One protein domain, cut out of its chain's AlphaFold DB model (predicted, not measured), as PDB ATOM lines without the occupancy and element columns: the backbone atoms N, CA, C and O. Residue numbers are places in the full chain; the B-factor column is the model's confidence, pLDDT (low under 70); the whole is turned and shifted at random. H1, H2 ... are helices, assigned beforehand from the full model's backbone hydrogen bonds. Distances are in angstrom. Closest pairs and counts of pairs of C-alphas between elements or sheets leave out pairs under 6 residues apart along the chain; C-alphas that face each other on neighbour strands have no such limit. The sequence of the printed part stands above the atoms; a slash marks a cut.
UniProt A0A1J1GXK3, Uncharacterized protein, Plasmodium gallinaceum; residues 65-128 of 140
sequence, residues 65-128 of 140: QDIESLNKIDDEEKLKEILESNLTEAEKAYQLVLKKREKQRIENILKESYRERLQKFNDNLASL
ATOM      1  N   GLN A  65      93.702  98.031  -1.626       55.38
ATOM      2  CA  GLN A  65      94.951  98.714  -1.271       55.38
ATOM      3  C   GLN A  65      95.975  98.702  -2.416       55.38
ATOM      4  O   GLN A  65      96.637  99.714  -2.630       55.38
ATOM      5  N   ASP A  66      96.038  97.621  -3.200       53.59
ATOM      6  CA  ASP A  66      97.032  97.505  -4.275       53.59
ATOM      7  C   ASP A  66      96.654  98.323  -5.519       53.59
ATOM      8  O   ASP A  66      97.512  98.902  -6.174       53.59
ATOM      9  N   ILE A  67      95.359  98.443  -5.833       59.47
ATOM     10  CA  ILE A  67      94.902  99.276  -6.961       59.47
ATOM     11  C   ILE A  67      95.164 100.761  -6.671       59.47
ATOM     12  O   ILE A  67      95.513 101.533  -7.564       59.47
ATOM     13  N   GLU A  68      95.007 101.186  -5.418       60.31
ATOM     14  CA  GLU A  68      95.238 102.577  -5.035       60.31
ATOM     15  C   GLU A  68      96.729 102.944  -5.017       60.31
ATOM     16  O   GLU A  68      97.073 104.089  -5.310       60.31
ATOM     17  N   SER A  69      97.618 101.997  -4.701       59.88
ATOM     18  CA  SER A  69      99.067 102.207  -4.772       59.88
ATOM     19  C   SER A  69      99.578 102.237  -6.215       59.88
ATOM     20  O   SER A  69     100.372 103.116  -6.535       59.88
ATOM     21  N   LEU A  70      99.060 101.383  -7.105       59.06
ATOM     22  CA  LEU A  70      99.375 101.395  -8.543       59.06
ATOM     23  C   LEU A  70      98.996 102.726  -9.221       59.06
ATOM     24  O   LEU A  70      99.832 103.345  -9.870       59.06
ATOM     25  N   ASN A  71      97.782 103.235  -8.986       62.06
ATOM     26  CA  ASN A  71      97.342 104.505  -9.584       62.06
ATOM     27  C   ASN A  71      98.152 105.724  -9.099       62.06
ATOM     28  O   ASN A  71      98.300 106.703  -9.826       62.06
ATOM     29  N   LYS A  72      98.673 105.687  -7.864       65.25
ATOM     30  CA  LYS A  72      99.513 106.769  -7.320       65.25
ATOM     31  C   LYS A  72     100.884 106.816  -7.994       65.25
ATOM     32  O   LYS A  72     101.402 107.908  -8.208       65.25
ATOM     33  N   ILE A  73     101.440 105.658  -8.343       67.25
ATOM     34  CA  ILE A  73     102.729 105.553  -9.039       67.25
ATOM     35  C   ILE A  73     102.603 106.132 -10.455       67.25
ATOM     36  O   ILE A  73     103.389 107.003 -10.828       67.25
ATOM     37  N   ASP A  74     101.547 105.758 -11.180       74.44
ATOM     38  CA  ASP A  74     101.280 106.260 -12.536       74.44
ATOM     39  C   ASP A  74     101.084 107.787 -12.576       74.44
ATOM     40  O   ASP A  74     101.491 108.452 -13.533       74.44
ATOM     41  N   ASP A  75     100.454 108.363 -11.546       79.56
ATOM     42  CA  ASP A  75     100.258 109.811 -11.414       79.56
ATOM     43  C   ASP A  75     101.591 110.548 -11.188       79.56
ATOM     44  O   ASP A  75     101.818 111.607 -11.779       79.56
ATOM     45  N   GLU A  76     102.485 110.011 -10.353       83.44
ATOM     46  CA  GLU A  76     103.781 110.637 -10.062       83.44
ATOM     47  C   GLU A  76     104.731 110.613 -11.260       83.44
ATOM     48  O   GLU A  76     105.387 111.619 -11.545       83.44
ATOM     49  N   GLU A  77     104.778 109.509 -12.004       86.56
ATOM     50  CA  GLU A  77     105.570 109.403 -13.236       86.56
ATOM     51  C   GLU A  77     105.096 110.415 -14.284       86.56
ATOM     52  O   GLU A  77     105.887 111.177 -14.841       86.56
ATOM     53  N   LYS A  78     103.778 110.530 -14.453       85.31
ATOM     54  CA  LYS A  78     103.123 111.516 -15.321       85.31
ATOM     55  C   LYS A  78     103.401 112.967 -14.929       85.31
ATOM     56  O   LYS A  78     103.320 113.853 -15.785       85.31
ATOM     57  N   LEU A  79     103.624 113.261 -13.650       88.50
ATOM     58  CA  LEU A  79     103.990 114.605 -13.191       88.50
ATOM     59  C   LEU A  79     105.467 114.893 -13.469       88.50
ATOM     60  O   LEU A  79     105.786 115.992 -13.923       88.50
ATOM     61  N   LYS A  80     106.346 113.907 -13.264       89.38
ATOM     62  CA  LYS A  80     107.774 114.002 -13.604       89.38
ATOM     63  C   LYS A  80     107.978 114.209 -15.102       89.38
ATOM     64  O   LYS A  80     108.709 115.116 -15.480       89.38
ATOM     65  N   GLU A  81     107.232 113.495 -15.941       90.56
ATOM     66  CA  GLU A  81     107.265 113.666 -17.398       90.56
ATOM     67  C   GLU A  81     106.933 115.109 -17.824       90.56
ATOM     68  O   GLU A  81     107.613 115.681 -18.672       90.56
ATOM     69  N   ILE A  82     105.943 115.755 -17.191       89.38
ATOM     70  CA  ILE A  82     105.628 117.169 -17.465       89.38
ATOM     71  C   ILE A  82     106.788 118.077 -17.050       89.38
ATOM     72  O   ILE A  82     107.119 119.027 -17.762       89.38
ATOM     73  N   LEU A  83     107.408 117.815 -15.900       88.69
ATOM     74  CA  LEU A  83     108.514 118.632 -15.400       88.69
ATOM     75  C   LEU A  83     109.765 118.500 -16.280       88.69
ATOM     76  O   LEU A  83     110.423 119.508 -16.544       88.69
ATOM     77  N   GLU A  84     110.040 117.298 -16.779       91.00
ATOM     78  CA  GLU A  84     111.178 116.975 -17.648       91.00
ATOM     79  C   GLU A  84     110.930 117.318 -19.125       91.00
ATOM     80  O   GLU A  84     111.873 117.426 -19.906       91.00
ATOM     81  N   SER A  85     109.677 117.552 -19.514       89.88
ATOM     82  CA  SER A  85     109.327 117.921 -20.884       89.88
ATOM     83  C   SER A  85     109.950 119.253 -21.329       89.88
ATOM     84  O   SER A  85     110.163 120.179 -20.540       89.88
ATOM     85  N   ASN A  86     110.184 119.391 -22.636       93.00
ATOM     86  CA  ASN A  86     110.688 120.621 -23.263       93.00
ATOM     87  C   ASN A  86     109.574 121.669 -23.472       93.00
ATOM     88  O   ASN A  86     109.444 122.236 -24.555       93.00
ATOM     89  N   LEU A  87     108.731 121.882 -22.460       93.31
ATOM     90  CA  LEU A  87     107.654 122.873 -22.475       93.31
ATOM     91  C   LEU A  87     108.092 124.176 -21.807       93.31
ATOM     92  O   LEU A  87     109.000 124.194 -20.971       93.31
ATOM     93  N   THR A  88     107.416 125.273 -22.146       96.69
ATOM     94  CA  THR A  88     107.622 126.542 -21.442       96.69
ATOM     95  C   THR A  88     107.143 126.439 -19.994       96.69
ATOM     96  O   THR A  88     106.266 125.640 -19.662       96.69
ATOM     97  N   GLU A  89     107.690 127.271 -19.108       94.94
ATOM     98  CA  GLU A  89     107.311 127.269 -17.689       94.94
ATOM     99  C   GLU A  89     105.801 127.495 -17.488       94.94
ATOM    100  O   GLU A  89     105.161 126.810 -16.686       94.94
ATOM    101  N   ALA A  90     105.208 128.386 -18.288       96.19
ATOM    102  CA  ALA A  90     103.774 128.655 -18.269       96.19
ATOM    103  C   ALA A  90     102.942 127.433 -18.696       96.19
ATOM    104  O   ALA A  90     101.936 127.110 -18.059       96.19
ATOM    105  N   GLU A  91     103.360 126.723 -19.745       95.19
ATOM    106  CA  GLU A  91     102.664 125.516 -20.198       95.19
ATOM    107  C   GLU A  91     102.802 124.372 -19.188       95.19
ATOM    108  O   GLU A  91     101.814 123.686 -18.912       95.19
ATOM    109  N   LYS A  92     103.982 124.200 -18.576       95.81
ATOM    110  CA  LYS A  92     104.193 123.224 -17.493       95.81
ATOM    111  C   LYS A  92     103.239 123.491 -16.331       95.81
ATOM    112  O   LYS A  92     102.518 122.590 -15.904       95.81
ATOM    113  N   ALA A  93     103.168 124.738 -15.863       94.94
ATOM    114  CA  ALA A  93     102.254 125.131 -14.792       94.94
ATOM    115  C   ALA A  93     100.784 124.860 -15.160       94.94
ATOM    116  O   ALA A  93     100.023 124.324 -14.349       94.94
ATOM    117  N   TYR A  94     100.385 125.169 -16.396       96.81
ATOM    118  CA  TYR A  94      99.037 124.898 -16.888       96.81
ATOM    119  C   TYR A  94      98.698 123.401 -16.868       96.81
ATOM    120  O   TYR A  94      97.642 123.019 -16.360       96.81
ATOM    121  N   GLN A  95      99.598 122.545 -17.356       95.88
ATOM    122  CA  GLN A  95      99.382 121.096 -17.371       95.88
ATOM    123  C   GLN A  95      99.270 120.504 -15.962       95.88
ATOM    124  O   GLN A  95      98.393 119.673 -15.717       95.88
ATOM    125  N   LEU A  96     100.089 120.968 -15.016       94.19
ATOM    126  CA  LEU A  96      99.994 120.552 -13.613       94.19
ATOM    127  C   LEU A  96      98.632 120.922 -13.007       94.19
ATOM    128  O   LEU A  96      97.987 120.100 -12.350       94.19
ATOM    129  N   VAL A  97      98.149 122.143 -13.264       96.19
ATOM    130  CA  VAL A  97      96.825 122.593 -12.808       96.19
ATOM    131  C   VAL A  97      95.706 121.779 -13.458       96.19
ATOM    132  O   VAL A  97      94.740 121.425 -12.776       96.19
ATOM    133  N   LEU A  98      95.818 121.463 -14.749       96.06
ATOM    134  CA  LEU A  98      94.859 120.607 -15.443       96.06
ATOM    135  C   LEU A  98      94.785 119.216 -14.815       96.06
ATOM    136  O   LEU A  98      93.686 118.810 -14.438       96.06
ATOM    137  N   LYS A  99      95.923 118.532 -14.626       93.94
ATOM    138  CA  LYS A  99      95.960 117.199 -13.996       93.94
ATOM    139  C   LYS A  99      95.364 117.223 -12.591       93.94
ATOM    140  O   LYS A  99      94.549 116.373 -12.239       93.94
ATOM    141  N   LYS A 100      95.675 118.257 -11.800       93.75
ATOM    142  CA  LYS A 100      95.079 118.442 -10.468       93.75
ATOM    143  C   LYS A 100      93.551 118.558 -10.528       93.75
ATOM    144  O   LYS A 100      92.855 117.932  -9.731       93.75
ATOM    145  N   ARG A 101      93.018 119.354 -11.458       96.69
ATOM    146  CA  ARG A 101      91.564 119.529 -11.637       96.69
ATOM    147  C   ARG A 101      90.896 118.264 -12.164       96.69
ATOM    148  O   ARG A 101      89.780 117.962 -11.758       96.69
ATOM    149  N   GLU A 102      91.552 117.546 -13.064       94.88
ATOM    150  CA  GLU A 102      91.069 116.277 -13.602       94.88
ATOM    151  C   GLU A 102      90.897 115.241 -12.493       94.88
ATOM    152  O   GLU A 102      89.801 114.706 -12.342       94.88
ATOM    153  N   LYS A 103      91.910 115.061 -11.638       93.44
ATOM    154  CA  LYS A 103      91.824 114.175 -10.473       93.44
ATOM    155  C   LYS A 103      90.632 114.511  -9.577       93.44
ATOM    156  O   LYS A 103      89.824 113.640  -9.274       93.44
ATOM    157  N   GLN A 104      90.453 115.790  -9.242       95.25
ATOM    158  CA  GLN A 104      89.305 116.247  -8.448       95.25
ATOM    159  C   GLN A 104      87.958 115.975  -9.137       95.25
ATOM    160  O   GLN A 104      86.985 115.604  -8.479       95.25
ATOM    161  N   ARG A 105      87.871 116.153 -10.462       95.62
ATOM    162  CA  ARG A 105      86.659 115.834 -11.234       95.62
ATOM    163  C   ARG A 105      86.361 114.341 -11.205       95.62
ATOM    164  O   ARG A 105      85.212 113.983 -10.973       95.62
ATOM    165  N   ILE A 106      87.372 113.498 -11.405       93.94
ATOM    166  CA  ILE A 106      87.235 112.038 -11.361       93.94
ATOM    167  C   ILE A 106      86.770 111.606  -9.970       93.94
ATOM    168  O   ILE A 106      85.765 110.912  -9.863       93.94
ATOM    169  N   GLU A 107      87.414 112.084  -8.904       94.12
ATOM    170  CA  GLU A 107      87.003 111.801  -7.524       94.12
ATOM    171  C   GLU A 107      85.543 112.198  -7.268       94.12
ATOM    172  O   GLU A 107      84.796 111.441  -6.658       94.12
ATOM    173  N   ASN A 108      85.101 113.358  -7.758       93.31
ATOM    174  CA  ASN A 108      83.713 113.791  -7.605       93.31
ATOM    175  C   ASN A 108      82.727 112.937  -8.413       93.31
ATOM    176  O   ASN A 108      81.655 112.616  -7.913       93.31
ATOM    177  N   ILE A 109      83.092 112.538  -9.632       92.25
ATOM    178  CA  ILE A 109      82.285 111.645 -10.474       92.25
ATOM    179  C   ILE A 109      82.150 110.263  -9.828       92.25
ATOM    180  O   ILE A 109      81.080 109.670  -9.918       92.25
ATOM    181  N   LEU A 110      83.206 109.770  -9.174       92.25
ATOM    182  CA  LEU A 110      83.223 108.477  -8.484       92.25
ATOM    183  C   LEU A 110      82.419 108.470  -7.178       92.25
ATOM    184  O   LEU A 110      81.985 107.403  -6.749       92.25
ATOM    185  N   LYS A 111      82.215 109.629  -6.538       94.56
ATOM    186  CA  LYS A 111      81.404 109.740  -5.312       94.56
ATOM    187  C   LYS A 111      79.925 109.438  -5.540       94.56
ATOM    188  O   LYS A 111      79.256 109.053  -4.590       94.56
ATOM    189  N   GLU A 112      79.422 109.642  -6.754       95.06
ATOM    190  CA  GLU A 112      78.000 109.506  -7.075       95.06
ATOM    191  C   GLU A 112      77.761 108.354  -8.046       95.06
ATOM    192  O   GLU A 112      78.405 108.251  -9.094       95.06
ATOM    193  N   SER A 113      76.764 107.524  -7.749       96.69
ATOM    194  CA  SER A 113      76.285 106.535  -8.713       96.69
ATOM    195  C   SER A 113      75.557 107.213  -9.880       96.69
ATOM    196  O   SER A 113      74.964 108.284  -9.734       96.69
ATOM    197  N   TYR A 114      75.521 106.564 -11.048       95.44
ATOM    198  CA  TYR A 114      74.739 107.046 -12.192       95.44
ATOM    199  C   TYR A 114      73.267 107.291 -11.824       95.44
ATOM    200  O   TYR A 114      72.693 108.312 -12.200       95.44
ATOM    201  N   ARG A 115      72.676 106.395 -11.022       97.00
ATOM    202  CA  ARG A 115      71.297 106.540 -10.537       97.00
ATOM    203  C   ARG A 115      71.120 107.791  -9.681       97.00
ATOM    204  O   ARG A 115      70.129 108.492  -9.844       97.00
ATOM    205  N   GLU A 116      72.067 108.073  -8.793       96.62
ATOM    206  CA  GLU A 116      72.030 109.262  -7.935       96.62
ATOM    207  C   GLU A 116      72.179 110.535  -8.764       96.62
ATOM    208  O   GLU A 116      71.465 111.505  -8.532       96.62
ATOM    209  N   ARG A 117      73.041 110.518  -9.789       96.44
ATOM    210  CA  ARG A 117      73.185 111.633 -10.731       96.44
ATOM    211  C   ARG A 117      71.895 111.897 -11.505       96.44
ATOM    212  O   ARG A 117      71.505 113.052 -11.646       96.44
ATOM    213  N   LEU A 118      71.223 110.843 -11.975       97.50
ATOM    214  CA  LEU A 118      69.916 110.959 -12.629       97.50
ATOM    215  C   LEU A 118      68.847 111.479 -11.674       97.50
ATOM    216  O   LEU A 118      68.058 112.336 -12.055       97.50
ATOM    217  N   GLN A 119      68.834 110.989 -10.437       97.75
ATOM    218  CA  GLN A 119      67.895 111.458  -9.430       97.75
ATOM    219  C   GLN A 119      68.105 112.948  -9.142       97.75
ATOM    220  O   GLN A 119      67.168 113.715  -9.304       97.75
ATOM    221  N   LYS A 120      69.338 113.386  -8.857       97.25
ATOM    222  CA  LYS A 120      69.669 114.808  -8.660       97.25
ATOM    223  C   LYS A 120      69.293 115.671  -9.860       97.25
ATOM    224  O   LYS A 120      68.844 116.799  -9.689       97.25
ATOM    225  N   PHE A 121      69.496 115.158 -11.073       98.06
ATOM    226  CA  PHE A 121      69.101 115.854 -12.291       98.06
ATOM    227  C   PHE A 121      67.581 116.022 -12.375       98.06
ATOM    228  O   PHE A 121      67.108 117.134 -12.594       98.06
ATOM    229  N   ASN A 122      66.820 114.956 -12.138       97.12
ATOM    230  CA  ASN A 122      65.360 115.003 -12.145       97.12
ATOM    231  C   ASN A 122      64.810 115.893 -11.025       97.12
ATOM    232  O   ASN A 122      63.907 116.686 -11.275       97.12
ATOM    233  N   ASP A 123      65.383 115.813  -9.825       98.19
ATOM    234  CA  ASP A 123      65.015 116.654  -8.685       98.19
ATOM    235  C   ASP A 123      65.277 118.138  -8.997       98.19
ATOM    236  O   ASP A 123      64.445 118.993  -8.700       98.19
ATOM    237  N   ASN A 124      66.396 118.454  -9.663       97.88
ATOM    238  CA  ASN A 124      66.682 119.809 -10.137       97.88
ATOM    239  C   ASN A 124      65.640 120.268 -11.167       97.88
ATOM    240  O   ASN A 124      65.066 121.339 -11.007       97.88
ATOM    241  N   LEU A 125      65.325 119.449 -12.175       96.69
ATOM    242  CA  LEU A 125      64.286 119.781 -13.158       96.69
ATOM    243  C   LEU A 125      62.916 120.015 -12.514       96.69
ATOM    244  O   LEU A 125      62.209 120.929 -12.924       96.69
ATOM    245  N   ALA A 126      62.559 119.222 -11.505       96.62
ATOM    246  CA  ALA A 126      61.321 119.397 -10.753       96.62
ATOM    247  C   ALA A 126      61.321 120.685  -9.910       96.62
ATOM    248  O   ALA A 126      60.263 121.263  -9.676       96.62
ATOM    249  N   SER A 127      62.495 121.133  -9.456       97.19
ATOM    250  CA  SER A 127      62.663 122.378  -8.700       97.19
ATOM    251  C   SER A 127      62.737 123.629  -9.581       97.19
ATOM    252  O   SER A 127      62.541 124.731  -9.063       97.19
ATOM    253  N   LEU A 128      63.079 123.505 -10.865       96.25
ATOM    254  CA  LEU A 128      63.168 124.650 -11.769       96.25
ATOM    255  C   LEU A 128      61.773 125.218 -12.051       96.25
ATOM    256  O   LEU A 128      60.802 124.487 -12.239       96.25
TER     257      LEU A 128
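This is residues 65 to 128 of the 140 residues of an uncharacterized protein of Plasmodium gallinaceum (UniProt A0A1J1GXK3). Three helices make a flat zigzag: H1 and H2 form a narrow V, a helical hairpin that meets only near its closed end, and H3 turns off at a corner beyond the far end of H2. H3 touches no helix and sticks out with residues 118 to 127, while residues 65 to 74 of H1 stand free at the open end of the V. The printed part has 64 residues with three named helices, in the order H1, H2, H3, and no named strand; the class is all helix. It is extended, with a radius of gyration of the C-alphas of 17.3 A and spans of 51 by 33 by 9 A.

Find C-alpha 65 at (94.951, 98.714, -1.271); from there H1 runs through residues 65 to 84, 29.4 A from first to last C-alpha. Next look at C-alpha 89 at (107.311, 127.269, -17.689), where H2 begins; it covers residues 89 to 111 and is 33.6 A long. H3, residues 114 to 127, is 19.8 A long and ends at C-alpha 127 at (62.663, 122.378, -8.700).

H1 and H2 touch, and their closest C-alphas, those of Ile 82 and Lys 92, are 6.2 A apart. H1 touches H2 with residues 79 to 83 alone, and H2 touches H1 with residues 92 to 96 alone. The two run opposite ways at a shallow tilt of 19 degrees. H3 is apart from both H1 and H2. Every O i to N i+4 pair is within hydrogen-bond range in H2 and H3, and 15 of 16 are in H1.

The C-alphas of Asn 86 and Ala 126, the two farthest apart, are 50.9 A from each other. The printed part has no cut, and both links are tight. Look in the B-factor column at residues 65 to 73, which are under 70; the mean pLDDT of the printed part is 88.9.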